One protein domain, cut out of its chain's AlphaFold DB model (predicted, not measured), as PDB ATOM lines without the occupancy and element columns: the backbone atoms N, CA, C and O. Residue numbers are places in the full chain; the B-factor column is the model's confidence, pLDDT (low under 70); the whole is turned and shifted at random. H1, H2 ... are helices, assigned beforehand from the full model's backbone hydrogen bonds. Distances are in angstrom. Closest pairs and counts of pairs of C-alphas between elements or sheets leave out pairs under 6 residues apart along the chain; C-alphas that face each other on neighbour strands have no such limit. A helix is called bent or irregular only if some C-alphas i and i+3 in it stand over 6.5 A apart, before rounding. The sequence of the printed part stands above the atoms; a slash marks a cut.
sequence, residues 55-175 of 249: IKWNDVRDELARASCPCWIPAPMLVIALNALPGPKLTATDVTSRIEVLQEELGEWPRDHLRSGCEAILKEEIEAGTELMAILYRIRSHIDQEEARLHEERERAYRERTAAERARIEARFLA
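Overview. This is residues 55 to 175 of the 249 residues of an uncharacterized protein of Sphingomonas koreensis (UniProt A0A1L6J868). One very long helix, H5, has its beginning packed in a compact head with four shorter helices, H1 to H4, while residues 148 to 175, of which 148 to 174 belong to H5, stand free and stick out as a long arm. In the head, H4 folds back beside the first part of H5, and on another side H1 and H2 form a hairpin that H3 crosses. The printed part has 121 residues with five named helices in the order H1, H2, H3, H4, H5 and no named strand; the class is all helix. The whole is extended, with a radius of gyration of the C-alphas of 21.0 A, and the arm makes the longest of the three spans of 77, 32 and 19 A.

Along the chain. H5, residues 132 to 174, is the longest helix, 62.3 A from C-alpha 132 at (-7.385, -18.336, -42.154) to C-alpha 174 at (-65.506, -27.899, -62.409). Before it comes H4, residues 112 to 128, 25.2 A long; it is irregular, with C-alphas 113 and 116 standing 7.4 A apart. H3 spans residues 92 to 106 and 20.9 A. H2 spans residues 75 to 84 and 14.5 A. H1 spans residues 59 to 68 and 14.2 A, beginning with C-alpha 59 at (-9.502, -21.711, -26.005).

Arrangement. H5 touches H4 with residues 135 to 146 alone; their closest C-alphas, those of Ile 139 and Cys 118, are 5.7 A apart. The two form a helical hairpin, running opposite ways at a shallow tilt of 33 degrees, only just short of steep. With residues 133 to 137 alone, H5 also touches H1, closest at the C-alphas of Leu 136 and Ser 68, 6.2 A apart. These two run the same way at a tilt of 37 degrees, only just steep. H1 is the hub, touching three helices. It forms a helical hairpin with H2, opposite ways at a shallow tilt of 25 degrees, closest at the C-alphas of Arg 61 and Leu 82, 5.9 A apart. H3 touches H1 with residues 98 to 103 alone, about perpendicular at 76 degrees; the closest C-alphas, those of Ile 99 and Ala 65, are 6.4 A apart. H3 touches H2 with residues 92 to 96 alone, about perpendicular at 82 degrees; the closest C-alphas, those of Ala 92 and Val 79, are 6.1 A apart. H3 and H5 are apart, as are H3 and H4. Each O i to N i+4 pair is within hydrogen-bond range in H1, H2, H3 and H5; in H4 it is 11 of 13.

Size, cuts and confidence. The two C-alphas farthest apart, those of Pro 88 and Ala 175, are 76.9 A apart. Without the residues that stand free, the body spans 36 by 30 by 19 A. The printed part has no cut and no long link. Its mean pLDDT is 93.0, and no printed residue is under 70.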
ATOM      1  N   ILE A  55      -5.544 -32.154 -23.708       82.38
ATOM      2  CA  ILE A  55      -4.547 -31.293 -23.023       82.38
ATOM      3  C   ILE A  55      -3.763 -30.360 -23.979       82.38
ATOM      4  O   ILE A  55      -3.215 -29.341 -23.566       82.38
ATOM      5  N   LYS A  56      -3.691 -30.694 -25.276       86.50
ATOM      6  CA  LYS A  56      -3.015 -29.873 -26.299       86.50
ATOM      7  C   LYS A  56      -3.865 -28.703 -26.816       86.50
ATOM      8  O   LYS A  56      -3.359 -27.886 -27.594       86.50
ATOM      9  N   TRP A  57      -5.138 -28.656 -26.436       87.94
ATOM     10  CA  TRP A  57      -6.106 -27.664 -26.883       87.94
ATOM     11  C   TRP A  57      -6.269 -26.576 -25.828       87.94
ATOM     12  O   TRP A  57      -6.394 -26.854 -24.641       87.94
ATOM     13  N   ASN A  58      -6.249 -25.330 -26.288       86.31
ATOM     14  CA  ASN A  58      -6.602 -24.153 -25.509       86.31
ATOM     15  C   ASN A  58      -7.750 -23.424 -26.206       86.31
ATOM     16  O   ASN A  58      -8.079 -23.750 -27.349       86.31
ATOM     17  N   ASP A  59      -8.309 -22.420 -25.539       85.31
ATOM     18  CA  ASP A  59      -9.502 -21.711 -26.005       85.31
ATOM     19  C   ASP A  59      -9.326 -21.110 -27.405       85.31
ATOM     20  O   ASP A  59     -10.207 -21.244 -28.246       85.31
ATOM     21  N   VAL A  60      -8.154 -20.537 -27.705       87.81
ATOM     22  CA  VAL A  60      -7.876 -19.906 -29.009       87.81
ATOM     23  C   VAL A  60      -7.841 -20.939 -30.143       87.81
ATOM     24  O   VAL A  60      -8.372 -20.710 -31.229       87.81
ATOM     25  N   ARG A  61      -7.228 -22.106 -29.908       93.12
ATOM     26  CA  ARG A  61      -7.234 -23.215 -30.876       93.12
ATOM     27  C   ARG A  61      -8.626 -23.819 -31.024       93.12
ATOM     28  O   ARG A  61      -9.002 -24.192 -32.132       93.12
ATOM     29  N   ASP A  62      -9.373 -23.915 -29.925       90.69
ATOM     30  CA  ASP A  62     -10.742 -24.428 -29.924       90.69
ATOM     31  C   ASP A  62     -11.673 -23.503 -30.715       90.69
ATOM     32  O   ASP A  62     -12.461 -23.982 -31.522       90.69
ATOM     33  N   GLU A  63     -11.524 -22.184 -30.576       90.81
ATOM     34  CA  GLU A  63     -12.274 -21.189 -31.346       90.81
ATOM     35  C   GLU A  63     -12.044 -21.343 -32.856       90.81
ATOM     36  O   GLU A  63     -13.007 -21.445 -33.622       90.81
ATOM     37  N   LEU A  64     -10.780 -21.447 -33.290       94.44
ATOM     38  CA  LEU A  64     -10.448 -21.655 -34.702       94.44
ATOM     39  C   LEU A  64     -11.010 -22.982 -35.232       94.44
ATOM     40  O   LEU A  64     -11.569 -23.036 -36.328       94.44
ATOM     41  N   ALA A  65     -10.906 -24.054 -34.443       93.88
ATOM     42  CA  ALA A  65     -11.447 -25.358 -34.811       93.88
ATOM     43  C   ALA A  65     -12.981 -25.343 -34.917       93.88
ATOM     44  O   ALA A  65     -13.527 -25.836 -35.907       93.88
ATOM     45  N   ARG A  66     -13.679 -24.709 -33.969       92.62
ATOM     46  CA  ARG A  66     -15.140 -24.524 -34.011       92.62
ATOM     47  C   ARG A  66     -15.568 -23.753 -35.250       92.62
ATOM     48  O   ARG A  66     -16.461 -24.200 -35.961       92.62
ATOM     49  N   ALA A  67     -14.898 -22.643 -35.556       93.69
ATOM     50  CA  ALA A  67     -15.200 -21.847 -36.743       93.69
ATOM     51  C   ALA A  67     -15.029 -22.639 -38.053       93.69
ATOM     52  O   ALA A  67     -15.705 -22.342 -39.033       93.69
ATOM     53  N   SER A  68     -14.165 -23.660 -38.070       95.69
ATOM     54  CA  SER A  68     -13.958 -24.520 -39.238       95.69
ATOM     55  C   SER A  68     -14.953 -25.676 -39.382       95.69
ATOM     56  O   SER A  68     -15.038 -26.248 -40.464       95.69
ATOM     57  N   CYS A  69     -15.726 -26.009 -38.340       94.56
ATOM     58  CA  CYS A  69     -16.625 -27.170 -38.331       94.56
ATOM     59  C   CYS A  69     -17.626 -27.220 -39.501       94.56
ATOM     60  O   CYS A  69     -17.729 -28.288 -40.107       94.56
ATOM     61  N   PRO A  70     -18.316 -26.125 -39.879       93.56
ATOM     62  CA  PRO A  70     -19.245 -26.148 -41.011       93.56
ATOM     63  C   PRO A  70     -18.551 -26.004 -42.378       93.56
ATOM     64  O   PRO A  70     -19.206 -26.098 -43.415       93.56
ATOM     65  N   CYS A  71     -17.241 -25.747 -42.418       95.38
ATOM     66  CA  CYS A  71     -16.525 -25.356 -43.628       95.38
ATOM     67  C   CYS A  71     -15.814 -26.541 -44.300       95.38
ATOM     68  O   CYS A  71     -15.179 -27.366 -43.647       95.38
ATOM     69  N   TRP A  72     -15.823 -26.577 -45.636       95.62
ATOM     70  CA  TRP A  72     -14.988 -27.514 -46.395       95.62
ATOM     71  C   TRP A  72     -13.551 -27.011 -46.499       95.62
ATOM     72  O   TRP A  72     -13.232 -26.209 -47.376       95.62
ATOM     73  N   ILE A  73     -12.683 -27.477 -45.595       92.94
ATOM     74  CA  ILE A  73     -11.281 -27.046 -45.518       92.94
ATOM     75  C   ILE A  73     -10.348 -28.252 -45.426       92.94
ATOM     76  O   ILE A  73     -10.615 -29.179 -44.658       92.94
ATOM     77  N   PRO A  74      -9.223 -28.259 -46.163       91.44
ATOM     78  CA  PRO A  74      -8.242 -29.328 -46.060       91.44
ATOM     79  C   PRO A  74      -7.650 -29.431 -44.649       91.44
ATOM     80  O   PRO A  74      -7.059 -28.477 -44.139       91.44
ATOM     81  N   ALA A  75      -7.704 -30.625 -44.051       89.00
ATOM     82  CA  ALA A  75      -7.120 -30.888 -42.734       89.00
ATOM     83  C   ALA A  75      -5.643 -30.443 -42.588       89.00
ATOM     84  O   ALA A  75      -5.312 -29.863 -41.553       89.00
ATOM     85  N   PRO A  76      -4.748 -30.608 -43.592       92.69
ATOM     86  CA  PRO A  76      -3.369 -30.118 -43.486       92.69
ATOM     87  C   PRO A  76      -3.266 -28.609 -43.235       92.69
ATOM     88  O   PRO A  76      -2.368 -28.161 -42.528       92.69
ATOM     89  N   MET A  77      -4.198 -27.826 -43.778       93.69
ATOM     90  CA  MET A  77      -4.230 -26.378 -43.597       93.69
ATOM     91  C   MET A  77      -4.604 -25.996 -42.168       93.69
ATOM     92  O   MET A  77      -3.938 -25.161 -41.558       93.69
ATOM     93  N   LEU A  78      -5.616 -26.667 -41.609       94.94
ATOM     94  CA  LEU A  78      -6.007 -26.493 -40.210       94.94
ATOM     95  C   LEU A  78      -4.861 -26.871 -39.270       94.94
ATOM     96  O   LEU A  78      -4.585 -26.144 -38.322       94.94
ATOM     97  N   VAL A  79      -4.137 -27.956 -39.559       96.44
ATOM     98  CA  VAL A  79      -2.959 -28.359 -38.775       96.44
ATOM     99  C   VAL A  79      -1.883 -27.273 -38.778       96.44
ATOM    100  O   VAL A  79      -1.316 -26.988 -37.722       96.44
ATOM    101  N   ILE A  80      -1.588 -26.666 -39.932       95.38
ATOM    102  CA  ILE A  80      -0.601 -25.579 -40.030       95.38
ATOM    103  C   ILE A  80      -1.059 -24.372 -39.205       95.38
ATOM    104  O   ILE A  80      -0.304 -23.891 -38.362       95.38
ATOM    105  N   ALA A  81      -2.303 -23.927 -39.394       94.69
ATOM    106  CA  ALA A  81      -2.834 -22.753 -38.709       94.69
ATOM    107  C   ALA A  81      -2.928 -22.943 -37.187       94.69
ATOM    108  O   ALA A  81      -2.484 -22.085 -36.428       94.69
ATOM    109  N   LEU A  82      -3.426 -24.090 -36.720       96.00
ATOM    110  CA  LEU A  82      -3.538 -24.385 -35.288       96.00
ATOM    111  C   LEU A  82      -2.169 -24.473 -34.600       96.00
ATOM    112  O   LEU A  82      -2.030 -24.075 -33.443       96.00
ATOM    113  N   ASN A  83      -1.147 -24.973 -35.300       96.44
ATOM    114  CA  ASN A  83       0.218 -25.035 -34.775       96.44
ATOM    115  C   ASN A  83       0.951 -23.687 -34.796       96.44
ATOM    116  O   ASN A  83       1.961 -23.559 -34.107       96.44
ATOM    117  N   ALA A  84       0.461 -22.692 -35.542       95.00
ATOM    118  CA  ALA A  84       0.957 -21.320 -35.445       95.00
ATOM    119  C   ALA A  84       0.502 -20.631 -34.143       95.00
ATOM    120  O   ALA A  84       1.134 -19.678 -33.693       95.00
ATOM    121  N   LEU A  85      -0.567 -21.133 -33.512       93.69
ATOM    122  CA  LEU A  85      -1.067 -20.643 -32.228       93.69
ATOM    123  C   LEU A  85      -0.289 -21.263 -31.049       93.69
ATOM    124  O   LEU A  85       0.166 -22.410 -31.154       93.69
ATOM    125  N   PRO A  86      -0.183 -20.571 -29.895       91.62
ATOM    126  CA  PRO A  86       0.511 -21.086 -28.715       91.62
ATOM    127  C   PRO A  86      -0.019 -22.451 -28.255       91.62
ATOM    128  O   PRO A  86      -1.225 -22.681 -28.245       91.62
ATOM    129  N   GLY A  87       0.879 -23.344 -27.829       90.06
ATOM    130  CA  GLY A  87       0.534 -24.633 -27.219       90.06
ATOM    131  C   GLY A  87       1.341 -25.817 -27.767       90.06
ATOM    132  O   GLY A  87       2.144 -25.652 -28.689       90.06
ATOM    133  N   PRO A  88       1.135 -27.034 -27.229       93.50
ATOM    134  CA  PRO A  88       1.838 -28.237 -27.680       93.50
ATOM    135  C   PRO A  88       1.595 -28.531 -29.165       93.50
ATOM    136  O   PRO A  88       0.529 -28.222 -29.690       93.50
ATOM    137  N   LYS A  89       2.549 -29.166 -29.850       94.94
ATOM    138  CA  LYS A  89       2.398 -29.494 -31.275       94.94
ATOM    139  C   LYS A  89       1.233 -30.469 -31.505       94.94
ATOM    140  O   LYS A  89       1.185 -31.539 -30.894       94.94
ATOM    141  N   LEU A  90       0.330 -30.104 -32.409       95.06
ATOM    142  CA  LEU A  90      -0.798 -30.910 -32.867       95.06
ATOM    143  C   LEU A  90      -0.410 -31.713 -34.112       95.06
ATOM    144  O   LEU A  90       0.197 -31.193 -35.052       95.06
ATOM    145  N   THR A  91      -0.771 -32.989 -34.111       94.69
ATOM    146  CA  THR A  91      -0.707 -33.885 -35.269       94.69
ATOM    147  C   THR A  91      -1.990 -33.789 -36.095       94.69
ATOM    148  O   THR A  91      -2.995 -33.251 -35.633       94.69
ATOM    149  N   ALA A  92      -1.985 -34.350 -37.307       94.31
ATOM    150  CA  ALA A  92      -3.196 -34.442 -38.123       94.31
ATOM    151  C   ALA A  92      -4.327 -35.189 -37.398       94.31
ATOM    152  O   ALA A  92      -5.462 -34.732 -37.419       94.31
ATOM    153  N   THR A  93      -4.009 -36.278 -36.694       93.06
ATOM    154  CA  THR A  93      -4.989 -37.041 -35.910       93.06
ATOM    155  C   THR A  93      -5.561 -36.222 -34.755       93.06
ATOM    156  O   THR A  93      -6.769 -36.251 -34.553       93.06
ATOM    157  N   ASP A  94      -4.728 -35.449 -34.040       93.12
ATOM    158  CA  ASP A  94      -5.219 -34.571 -32.963       93.12
ATOM    159  C   ASP A  94      -6.271 -33.581 -33.501       93.12
ATOM    160  O   ASP A  94      -7.280 -33.345 -32.843       93.12
ATOM    161  N   VAL A  95      -6.036 -33.017 -34.693       94.75
ATOM    162  CA  VAL A  95      -6.938 -32.052 -35.341       94.75
ATOM    163  C   VAL A  95      -8.199 -32.726 -35.862       94.75
ATOM    164  O   VAL A  95      -9.287 -32.311 -35.480       94.75
ATOM    165  N   THR A  96      -8.080 -33.774 -36.681       93.38
ATOM    166  CA  THR A  96      -9.243 -34.453 -37.269       93.38
ATOM    167  C   THR A  96     -10.190 -34.973 -36.191       93.38
ATOM    168  O   THR A  96     -11.374 -34.659 -36.229       93.38
ATOM    169  N   SER A  97      -9.675 -35.677 -35.176       90.62
ATOM    170  CA  SER A  97     -10.523 -36.211 -34.107       90.62
ATOM    171  C   SER A  97     -11.151 -35.114 -33.246       90.62
ATOM    172  O   SER A  97     -12.273 -35.281 -32.773       90.62
ATOM    173  N   ARG A  98     -10.472 -33.974 -33.038       91.38
ATOM    174  CA  ARG A  98     -11.093 -32.852 -32.321       91.38
ATOM    175  C   ARG A  98     -12.214 -32.223 -33.138       91.38
ATOM    176  O   ARG A  98     -13.253 -31.922 -32.563       91.38
ATOM    177  N   ILE A  99     -12.007 -32.031 -34.440       92.75
ATOM    178  CA  ILE A  99     -13.029 -31.489 -35.339       92.75
ATOM    179  C   ILE A  99     -14.253 -32.401 -35.362       92.75
ATOM    180  O   ILE A  99     -15.348 -31.901 -35.162       92.75
ATOM    181  N   GLU A 100     -14.082 -33.716 -35.496       89.88
ATOM    182  CA  GLU A 100     -15.197 -34.673 -35.437       89.88
ATOM    183  C   GLU A 100     -15.999 -34.530 -34.134       89.88
ATOM    184  O   GLU A 100     -17.219 -34.402 -34.165       89.88
ATOM    185  N   VAL A 101     -15.320 -34.460 -32.982       87.50
ATOM    186  CA  VAL A 101     -15.995 -34.244 -31.690       87.50
ATOM    187  C   VAL A 101     -16.716 -32.897 -31.643       87.50
ATOM    188  O   VAL A 101     -17.835 -32.827 -31.150       87.50
ATOM    189  N   LEU A 102     -16.105 -31.826 -32.149       86.44
ATOM    190  CA  LEU A 102     -16.735 -30.505 -32.184       86.44
ATOM    191  C   LEU A 102     -17.956 -30.471 -33.110       86.44
ATOM    192  O   LEU A 102     -18.953 -29.848 -32.760       86.44
ATOM    193  N   GLN A 103     -17.905 -31.152 -34.253       88.62
ATOM    194  CA  GLN A 103     -19.030 -31.262 -35.181       88.62
ATOM    195  C   GLN A 103     -20.210 -31.989 -34.527       88.62
ATOM    196  O   GLN A 103     -21.340 -31.516 -34.614       88.62
ATOM    197  N   GLU A 104     -19.945 -33.075 -33.795       81.94
ATOM    198  CA  GLU A 104     -20.962 -33.775 -32.998       81.94
ATOM    199  C   GLU A 104     -21.513 -32.903 -31.856       81.94
ATOM    200  O   GLU A 104     -22.721 -32.870 -31.624       81.94
ATOM    201  N   GLU A 105     -20.651 -32.163 -31.147       80.88
ATOM    202  CA  GLU A 105     -21.062 -31.262 -30.059       80.88
ATOM    203  C   GLU A 105     -21.931 -30.095 -30.551       80.88
ATOM    204  O   GLU A 105     -22.869 -29.691 -29.861       80.88
ATOM    205  N   LEU A 106     -21.597 -29.529 -31.713       80.31
ATOM    206  CA  LEU A 106     -22.267 -28.361 -32.288       80.31
ATOM    207  C   LEU A 106     -23.475 -28.735 -33.152       80.31
ATOM    208  O   LEU A 106     -24.360 -27.906 -33.356       80.31
ATOM    209  N   GLY A 107     -23.522 -29.962 -33.669       84.44
ATOM    210  CA  GLY A 107     -24.478 -30.344 -34.702       84.44
ATOM    211  C   GLY A 107     -24.213 -29.652 -36.046       84.44
ATOM    212  O   GLY A 107     -25.142 -29.452 -36.832       84.44
ATOM    213  N   GLU A 108     -22.967 -29.249 -36.300       87.44
ATOM    214  CA  GLU A 108     -22.547 -28.539 -37.508       87.44
ATOM    215  C   GLU A 108     -21.579 -29.413 -38.307       87.44
ATOM    216  O   GLU A 108     -20.478 -29.694 -37.844       87.44
ATOM    217  N   TRP A 109     -21.963 -29.801 -39.527       91.62
ATOM    218  CA  TRP A 109     -21.110 -30.555 -40.451       91.62
ATOM    219  C   TRP A 109     -21.004 -29.843 -41.803       91.62
ATOM    220  O   TRP A 109     -21.977 -29.213 -42.239       91.62
ATOM    221  N   PRO A 110     -19.875 -29.989 -42.521       93.62
ATOM    222  CA  PRO A 110     -19.743 -29.491 -43.878       93.62
ATOM    223  C   PRO A 110     -20.770 -30.164 -44.788       93.62
ATOM    224  O   PRO A 110     -20.851 -31.391 -44.869       93.62
ATOM    225  N   ARG A 111     -21.574 -29.367 -45.492       93.00
ATOM    226  CA  ARG A 111     -22.612 -29.892 -46.388       93.00
ATOM    227  C   ARG A 111     -22.045 -30.102 -47.783       93.00
ATOM    228  O   ARG A 111     -21.515 -29.163 -48.372       93.00
ATOM    229  N   ASP A 112     -22.190 -31.302 -48.341       94.50
ATOM    230  CA  ASP A 112     -21.587 -31.669 -49.636       94.50
ATOM    231  C   ASP A 112     -21.923 -30.689 -50.771       94.50
ATOM    232  O   ASP A 112     -21.056 -30.299 -51.548       94.50
ATOM    233  N   HIS A 113     -23.179 -30.236 -50.842       93.62
ATOM    234  CA  HIS A 113     -23.639 -29.326 -51.895       93.62
ATOM    235  C   HIS A 113     -23.033 -27.913 -51.820       93.62
ATOM    236  O   HIS A 113     -23.157 -27.164 -52.782       93.62
ATOM    237  N   LEU A 114     -22.381 -27.548 -50.710       95.31
ATOM    238  CA  LEU A 114     -21.711 -26.253 -50.522       95.31
ATOM    239  C   LEU A 114     -20.191 -26.342 -50.702       95.31
ATOM    240  O   LEU A 114     -19.490 -25.332 -50.616       95.31
ATOM    241  N   ARG A 115     -19.664 -27.543 -50.970       96.00
ATOM    242  CA  ARG A 115     -18.228 -27.799 -51.068       96.00
ATOM    243  C   ARG A 115     -17.534 -26.929 -52.105       96.00
ATOM    244  O   ARG A 115     -16.543 -26.284 -51.785       96.00
ATOM    245  N   SER A 116     -18.078 -26.860 -53.318       95.94
ATOM    246  CA  SER A 116     -17.481 -26.078 -54.405       95.94
ATOM    247  C   SER A 116     -17.407 -24.583 -54.085       95.94
ATOM    248  O   SER A 116     -16.435 -23.932 -54.453       95.94
ATOM    249  N   GLY A 117     -18.410 -24.042 -53.384       95.25
ATOM    250  CA  GLY A 117     -18.424 -22.640 -52.956       95.25
ATOM    251  C   GLY A 117     -17.362 -22.351 -51.896       95.25
ATOM    252  O   GLY A 117     -16.605 -21.390 -52.018       95.25
ATOM    253  N   CYS A 118     -17.235 -23.238 -50.906       96.44
ATOM    254  CA  CYS A 118     -16.186 -23.153 -49.888       96.44
ATOM    255  C   CYS A 118     -14.781 -23.237 -50.505       96.44
ATOM    256  O   CYS A 118     -13.927 -22.414 -50.191       96.44
ATOM    257  N   GLU A 119     -14.545 -24.205 -51.399       95.75
ATOM    258  CA  GLU A 119     -13.255 -24.397 -52.073       95.75
ATOM    259  C   GLU A 119     -12.889 -23.198 -52.964       95.75
ATOM    260  O   GLU A 119     -11.722 -22.805 -53.012       95.75
ATOM    261  N   ALA A 120     -13.874 -22.580 -53.628       96.81
ATOM    262  CA  ALA A 120     -13.663 -21.380 -54.434       96.81
ATOM    263  C   ALA A 120     -13.233 -20.178 -53.579       96.81
ATOM    264  O   ALA A 120     -12.225 -19.546 -53.894       96.81
ATOM    265  N   ILE A 121     -13.944 -19.910 -52.476       97.06
ATOM    266  CA  ILE A 121     -13.595 -18.833 -51.535       97.06
ATOM    267  C   ILE A 121     -12.219 -19.084 -50.924       97.06
ATOM    268  O   ILE A 121     -11.393 -18.180 -50.860       97.06
ATOM    269  N   LEU A 122     -11.958 -20.323 -50.502       96.06
ATOM    270  CA  LEU A 122     -10.683 -20.701 -49.912       96.06
ATOM    271  C   LEU A 122      -9.523 -20.421 -50.873       96.06
ATOM    272  O   LEU A 122      -8.521 -19.839 -50.470       96.06
ATOM    273  N   LYS A 123      -9.661 -20.817 -52.142       96.19
ATOM    274  CA  LYS A 123      -8.636 -20.585 -53.163       96.19
ATOM    275  C   LYS A 123      -8.389 -19.093 -53.390       96.19
ATOM    276  O   LYS A 123      -7.238 -18.669 -53.358       96.19
ATOM    277  N   GLU A 124      -9.456 -18.329 -53.603       97.38
ATOM    278  CA  GLU A 124      -9.395 -16.882 -53.839       97.38
ATOM    279  C   GLU A 124      -8.664 -16.159 -52.699       97.38
ATOM    280  O   GLU A 124      -7.768 -15.350 -52.929       97.38
ATOM    281  N   GLU A 125      -9.004 -16.493 -51.457       96.69
ATOM    282  CA  GLU A 125      -8.460 -15.813 -50.285       96.69
ATOM    283  C   GLU A 125      -7.022 -16.222 -49.947       96.69
ATOM    284  O   GLU A 125      -6.237 -15.404 -49.462       96.69
ATOM    285  N   ILE A 126      -6.640 -17.470 -50.227       94.31
ATOM    286  CA  ILE A 126      -5.241 -17.900 -50.107       94.31
ATOM    287  C   ILE A 126      -4.363 -17.128 -51.091       94.31
ATOM    288  O   ILE A 126      -3.274 -16.691 -50.722       94.31
ATOM    289  N   GLU A 127      -4.828 -16.940 -52.329       94.94
ATOM    290  CA  GLU A 127      -4.121 -16.145 -53.341       94.94
ATOM    291  C   GLU A 127      -4.014 -14.666 -52.930       94.94
ATOM    292  O   GLU A 127      -3.002 -14.022 -53.211       94.94
ATOM    293  N   ALA A 128      -5.009 -14.148 -52.204       95.25
ATOM    294  CA  ALA A 128      -4.994 -12.803 -51.631       95.25
ATOM    295  C   ALA A 128      -4.097 -12.659 -50.381       95.25
ATOM    296  O   ALA A 128      -3.819 -11.538 -49.954       95.25
ATOM    297  N   GLY A 129      -3.618 -13.767 -49.803       93.88
ATOM    298  CA  GLY A 129      -2.804 -13.766 -48.585       93.88
ATOM    299  C   GLY A 129      -3.601 -13.492 -47.306       93.88
ATOM    300  O   GLY A 129      -3.027 -13.049 -46.310       93.88
ATOM    301  N   THR A 130      -4.911 -13.739 -47.323       95.00
ATOM    302  CA  THR A 130      -5.810 -13.505 -46.188       95.00
ATOM    303  C   THR A 130      -5.586 -14.532 -45.069       95.00
ATOM    304  O   THR A 130      -5.318 -15.711 -45.308       95.00
ATOM    305  N   GLU A 131      -5.709 -14.097 -43.812       93.31
ATOM    306  CA  GLU A 131      -5.580 -14.974 -42.642       93.31
ATOM    307  C   GLU A 131      -6.724 -15.991 -42.550       93.31
ATOM    308  O   GLU A 131      -7.891 -15.650 -42.748       93.31
ATOM    309  N   LEU A 132      -6.416 -17.233 -42.149       93.62
ATOM    310  CA  LEU A 132      -7.385 -18.336 -42.154       93.62
ATOM    311  C   LEU A 132      -8.667 -18.019 -41.373       93.62
ATOM    312  O   LEU A 132      -9.743 -18.356 -41.846       93.62
ATOM    313  N   MET A 133      -8.590 -17.349 -40.218       92.56
ATOM    314  CA  MET A 133      -9.798 -16.980 -39.465       92.56
ATOM    315  C   MET A 133     -10.737 -16.079 -40.274       92.56
ATOM    316  O   MET A 133     -11.945 -16.303 -40.269       92.56
ATOM    317  N   ALA A 134     -10.206 -15.102 -41.012       95.12
ATOM    318  CA  ALA A 134     -11.019 -14.253 -41.879       95.12
ATOM    319  C   ALA A 134     -11.637 -15.062 -43.033       95.12
ATOM    320  O   ALA A 134     -12.820 -14.893 -43.337       95.12
ATOM    321  N   ILE A 135     -10.880 -16.011 -43.595       96.31
ATOM    322  CA  ILE A 135     -11.388 -16.958 -44.598       96.31
ATOM    323  C   ILE A 135     -12.550 -17.781 -44.029       96.31
ATOM    324  O   ILE A 135     -13.595 -17.881 -44.670       96.31
ATOM    325  N   LEU A 136     -12.407 -18.327 -42.815       95.88
ATOM    326  CA  LEU A 136     -13.460 -19.083 -42.128       95.88
ATOM    327  C   LEU A 136     -14.741 -18.263 -41.996       95.88
ATOM    328  O   LEU A 136     -15.814 -18.738 -42.363       95.88
ATOM    329  N   TYR A 137     -14.638 -17.019 -41.529       95.25
ATOM    330  CA  TYR A 137     -15.799 -16.138 -41.406       95.25
ATOM    331  C   TYR A 137     -16.466 -15.852 -42.757       95.25
ATOM    332  O   TYR A 137     -17.696 -15.902 -42.850       95.25
ATOM    333  N   ARG A 138     -15.684 -15.622 -43.820       97.00
ATOM    334  CA  ARG A 138     -16.223 -15.433 -45.175       97.00
ATOM    335  C   ARG A 138     -16.940 -16.689 -45.676       97.00
ATOM    336  O   ARG A 138     -18.046 -16.581 -46.203       97.00
ATOM    337  N   ILE A 139     -16.353 -17.872 -45.482       97.19
ATOM    338  CA  ILE A 139     -16.972 -19.148 -45.868       97.19
ATOM    339  C   ILE A 139     -18.280 -19.369 -45.098       97.19
ATOM    340  O   ILE A 139     -19.282 -19.725 -45.711       97.19
ATOM    341  N   ARG A 140     -18.314 -19.117 -43.784       95.25
ATOM    342  CA  ARG A 140     -19.543 -19.241 -42.977       95.25
ATOM    343  C   ARG A 140     -20.643 -18.308 -43.473       95.25
ATOM    344  O   ARG A 140     -21.753 -18.762 -43.718       95.25
ATOM    345  N   SER A 141     -20.312 -17.044 -43.738       96.25
ATOM    346  CA  SER A 141     -21.274 -16.100 -44.316       96.25
ATOM    347  C   SER A 141     -21.810 -16.572 -45.672       96.25
ATOM    348  O   SER A 141     -22.972 -16.328 -45.981       96.25
ATOM    349  N   HIS A 142     -20.981 -17.215 -46.497       96.44
ATOM    350  CA  HIS A 142     -21.424 -17.782 -47.768       96.44
ATOM    351  C   HIS A 142     -22.363 -18.978 -47.569       96.44
ATOM    352  O   HIS A 142     -23.400 -19.045 -48.224       96.44
ATOM    353  N   ILE A 143     -22.034 -19.885 -46.643       95.50
ATOM    354  CA  ILE A 143     -22.883 -21.026 -46.277       95.50
ATOM    355  C   ILE A 143     -24.271 -20.535 -45.850       95.50
ATOM    356  O   ILE A 143     -25.269 -20.974 -46.418       95.50
ATOM    357  N   ASP A 144     -24.335 -19.572 -44.929       94.25
ATOM    358  CA  ASP A 144     -25.600 -19.035 -44.417       94.25
ATOM    359  C   ASP A 144     -26.467 -18.436 -45.540       94.25
ATOM    360  O   ASP A 144     -27.679 -18.663 -45.602       94.25
ATOM    361  N   GLN A 145     -25.848 -17.702 -46.469       95.75
ATOM    362  CA  GLN A 145     -26.537 -17.087 -47.608       95.75
ATOM    363  C   GLN A 145     -27.070 -18.126 -48.600       95.75
ATOM    364  O   GLN A 145     -28.217 -18.031 -49.043       95.75
ATOM    365  N   GLU A 146     -26.264 -19.129 -48.948       95.94
ATOM    366  CA  GLU A 146     -26.674 -20.173 -49.889       95.94
ATOM    367  C   GLU A 146     -27.783 -21.052 -49.306       95.94
ATOM    368  O   GLU A 146     -28.727 -21.420 -50.012       95.94
ATOM    369  N   GLU A 147     -27.729 -21.346 -48.008       92.81
ATOM    370  CA  GLU A 147     -28.787 -22.077 -47.319       92.81
ATOM    371  C   GLU A 147     -30.099 -21.301 -47.279       92.81
ATOM    372  O   GLU A 147     -31.153 -21.874 -47.577       92.81
ATOM    373  N   ALA A 148     -30.041 -20.003 -46.971       93.94
ATOM    374  CA  ALA A 148     -31.210 -19.133 -47.017       93.94
ATOM    375  C   ALA A 148     -31.823 -19.112 -48.427       93.94
ATOM    376  O   ALA A 148     -33.030 -19.327 -48.581       93.94
ATOM    377  N   ARG A 149     -30.991 -18.970 -49.468       95.38
ATOM    378  CA  ARG A 149     -31.441 -19.006 -50.868       95.38
ATOM    379  C   ARG A 149     -32.141 -20.323 -51.211       95.38
ATOM    380  O   ARG A 149     -33.232 -20.313 -51.781       95.38
ATOM    381  N   LEU A 150     -31.541 -21.458 -50.851       92.56
ATOM    382  CA  LEU A 150     -32.108 -22.786 -51.111       92.56
ATOM    383  C   LEU A 150     -33.411 -23.019 -50.339       92.56
ATOM    384  O   LEU A 150     -34.328 -23.664 -50.852       92.56
ATOM    385  N   HIS A 151     -33.505 -22.514 -49.112       91.94
ATOM    386  CA  HIS A 151     -34.729 -22.582 -48.325       91.94
ATOM    387  C   HIS A 151     -35.865 -21.810 -49.010       91.94
ATOM    388  O   HIS A 151     -36.951 -22.354 -49.216       91.94
ATOM    389  N   GLU A 152     -35.610 -20.574 -49.439       94.81
ATOM    390  CA  GLU A 152     -36.593 -19.756 -50.155       94.81
ATOM    391  C   GLU A 152     -37.052 -20.387 -51.475       94.81
ATOM    392  O   GLU A 152     -38.246 -20.363 -51.798       94.81
ATOM    393  N   GLU A 153     -36.125 -20.976 -52.232       94.69
ATOM    394  CA  GLU A 153     -36.424 -21.673 -53.482       94.69
ATOM    395  C   GLU A 153     -37.343 -22.879 -53.242       94.69
ATOM    396  O   GLU A 153     -38.366 -23.034 -53.917       94.69
ATOM    397  N   ARG A 154     -37.041 -23.699 -52.225       93.56
ATOM    398  CA  ARG A 154     -37.870 -24.854 -51.846       93.56
ATOM    399  C   ARG A 154     -39.261 -24.431 -51.392       93.56
ATOM    400  O   ARG A 154     -40.241 -25.039 -51.823       93.56
ATOM    401  N   GLU A 155     -39.361 -23.382 -50.580       94.06
ATOM    402  CA  GLU A 155     -40.640 -22.839 -50.113       94.06
ATOM    403  C   GLU A 155     -41.478 -22.277 -51.267       94.06
ATOM    404  O   GLU A 155     -42.697 -22.461 -51.321       94.06
ATOM    405  N   ARG A 156     -40.845 -21.613 -52.239       94.75
ATOM    406  CA  ARG A 156     -41.524 -21.146 -53.453       94.75
ATOM    407  C   ARG A 156     -42.032 -22.322 -54.286       94.75
ATOM    408  O   ARG A 156     -43.229 -22.389 -54.559       94.75
ATOM    409  N   ALA A 157     -41.171 -23.290 -54.585       94.81
ATOM    410  CA  ALA A 157     -41.536 -24.478 -55.350       94.81
ATOM    411  C   ALA A 157     -42.611 -25.324 -54.643       94.81
ATOM    412  O   ALA A 157     -43.463 -25.940 -55.284       94.81
ATOM    413  N   TYR A 158     -42.599 -25.386 -53.311       93.31
ATOM    414  CA  TYR A 158     -43.646 -26.047 -52.538       93.31
ATOM    415  C   TYR A 158     -44.986 -25.311 -52.648       93.31
ATOM    416  O   TYR A 158     -46.012 -25.947 -52.915       93.31
ATOM    417  N   ARG A 159     -44.987 -23.978 -52.500       94.44
ATOM    418  CA  ARG A 159     -46.193 -23.150 -52.658       94.44
ATOM    419  C   ARG A 159     -46.777 -23.266 -54.060       94.44
ATOM    420  O   ARG A 159     -47.979 -23.487 -54.184       94.44
ATOM    421  N   GLU A 160     -45.942 -23.197 -55.090       94.81
ATOM    422  CA  GLU A 160     -46.352 -23.342 -56.489       94.81
ATOM    423  C   GLU A 160     -46.933 -24.727 -56.768       94.81
ATOM    424  O   GLU A 160     -48.045 -24.825 -57.283       94.81
ATOM    425  N   ARG A 161     -46.255 -25.807 -56.352       93.31
ATOM    426  CA  ARG A 161     -46.779 -27.178 -56.505       93.31
ATOM    427  C   ARG A 161     -48.101 -27.371 -55.774       93.31
ATOM    428  O   ARG A 161     -49.021 -27.978 -56.315       93.31
ATOM    429  N   THR A 162     -48.217 -26.837 -54.562       92.12
ATOM    430  CA  THR A 162     -49.448 -26.930 -53.768       92.12
ATOM    431  C   THR A 162     -50.587 -26.140 -54.412       92.12
ATOM    432  O   THR A 162     -51.717 -26.625 -54.458       92.12
ATOM    433  N   ALA A 163     -50.312 -24.942 -54.931       91.69
ATOM    434  CA  ALA A 163     -51.292 -24.127 -55.643       91.69
ATOM    435  C   ALA A 163     -51.722 -24.783 -56.965       91.69
ATOM    436  O   ALA A 163     -52.919 -24.872 -57.233       91.69
ATOM    437  N   ALA A 164     -50.773 -25.315 -57.740       93.44
ATOM    438  CA  ALA A 164     -51.040 -26.035 -58.980       93.44
ATOM    439  C   ALA A 164     -51.878 -27.297 -58.734       93.44
ATOM    440  O   ALA A 164     -52.836 -27.553 -59.461       93.44
ATOM    441  N   GLU A 165     -51.577 -28.059 -57.678       91.94
ATOM    442  CA  GLU A 165     -52.371 -29.230 -57.312       91.94
ATOM    443  C   GLU A 165     -53.793 -28.841 -56.892       91.94
ATOM    444  O   GLU A 165     -54.754 -29.469 -57.335       91.94
ATOM    445  N   ARG A 166     -53.953 -27.774 -56.097       89.81
ATOM    446  CA  ARG A 166     -55.278 -27.243 -55.735       89.81
ATOM    447  C   ARG A 166     -56.072 -26.833 -56.974       89.81
ATOM    448  O   ARG A 166     -57.203 -27.286 -57.127       89.81
ATOM    449  N   ALA A 167     -55.461 -26.065 -57.875       91.88
ATOM    450  CA  ALA A 167     -56.081 -25.643 -59.130       91.88
ATOM    451  C   ALA A 167     -56.449 -26.840 -60.022       91.88
ATOM    452  O   ALA A 167     -57.521 -26.858 -60.619       91.88
ATOM    453  N   ARG A 168     -55.608 -27.883 -60.075       93.25
ATOM    454  CA  ARG A 168     -55.886 -29.116 -60.827       93.25
ATOM    455  C   ARG A 168     -57.084 -29.880 -60.265       93.25
ATOM    456  O   ARG A 168     -57.917 -30.363 -61.032       93.25
ATOM    457  N   ILE A 169     -57.162 -30.022 -58.941       90.81
ATOM    458  CA  ILE A 169     -58.280 -30.699 -58.270       90.81
ATOM    459  C   ILE A 169     -59.577 -29.899 -58.479       90.81
ATOM    460  O   ILE A 169     -60.603 -30.487 -58.822       90.81
ATOM    461  N   GLU A 170     -59.524 -28.573 -58.341       92.94
ATOM    462  CA  GLU A 170     -60.662 -27.684 -58.594       92.94
ATOM    463  C   GLU A 170     -61.128 -27.750 -60.054       92.94
ATOM    464  O   GLU A 170     -62.308 -27.989 -60.308       92.94
ATOM    465  N   ALA A 171     -60.210 -27.658 -61.020       92.56
ATOM    466  CA  ALA A 171     -60.522 -27.781 -62.443       92.56
ATOM    467  C   ALA A 171     -61.173 -29.132 -62.777       92.56
ATOM    468  O   ALA A 171     -62.125 -29.181 -63.553       92.56
ATOM    469  N   ARG A 172     -60.719 -30.229 -62.153       92.12
ATOM    470  CA  ARG A 172     -61.346 -31.551 -62.303       92.12
ATOM    471  C   ARG A 172     -62.798 -31.553 -61.818       92.12
ATOM    472  O   ARG A 172     -63.659 -32.097 -62.505       92.12
ATOM    473  N   PHE A 173     -63.070 -30.955 -60.658       93.38
ATOM    474  CA  PHE A 173     -64.433 -30.836 -60.135       93.38
ATOM    475  C   PHE A 173     -65.318 -29.969 -61.052       93.38
ATOM    476  O   PHE A 173     -66.446 -30.362 -61.371       93.38
ATOM    477  N   LEU A 174     -64.799 -28.825 -61.515       91.25
ATOM    478  CA  LEU A 174     -65.506 -27.899 -62.409       91.25
ATOM    479  C   LEU A 174     -65.791 -28.508 -63.789       91.25
ATOM    480  O   LEU A 174     -66.857 -28.266 -64.345       91.25
ATOM    481  N   ALA A 175     -64.899 -29.359 -64.301       91.69
ATOM    482  CA  ALA A 175     -65.095 -30.109 -65.543       91.69
ATOM    483  C   ALA A 175     -66.186 -31.195 -65.448       91.69
ATOM    484  O   ALA A 175     -66.474 -31.869 -66.433       91.69
TER     485      ALA A 175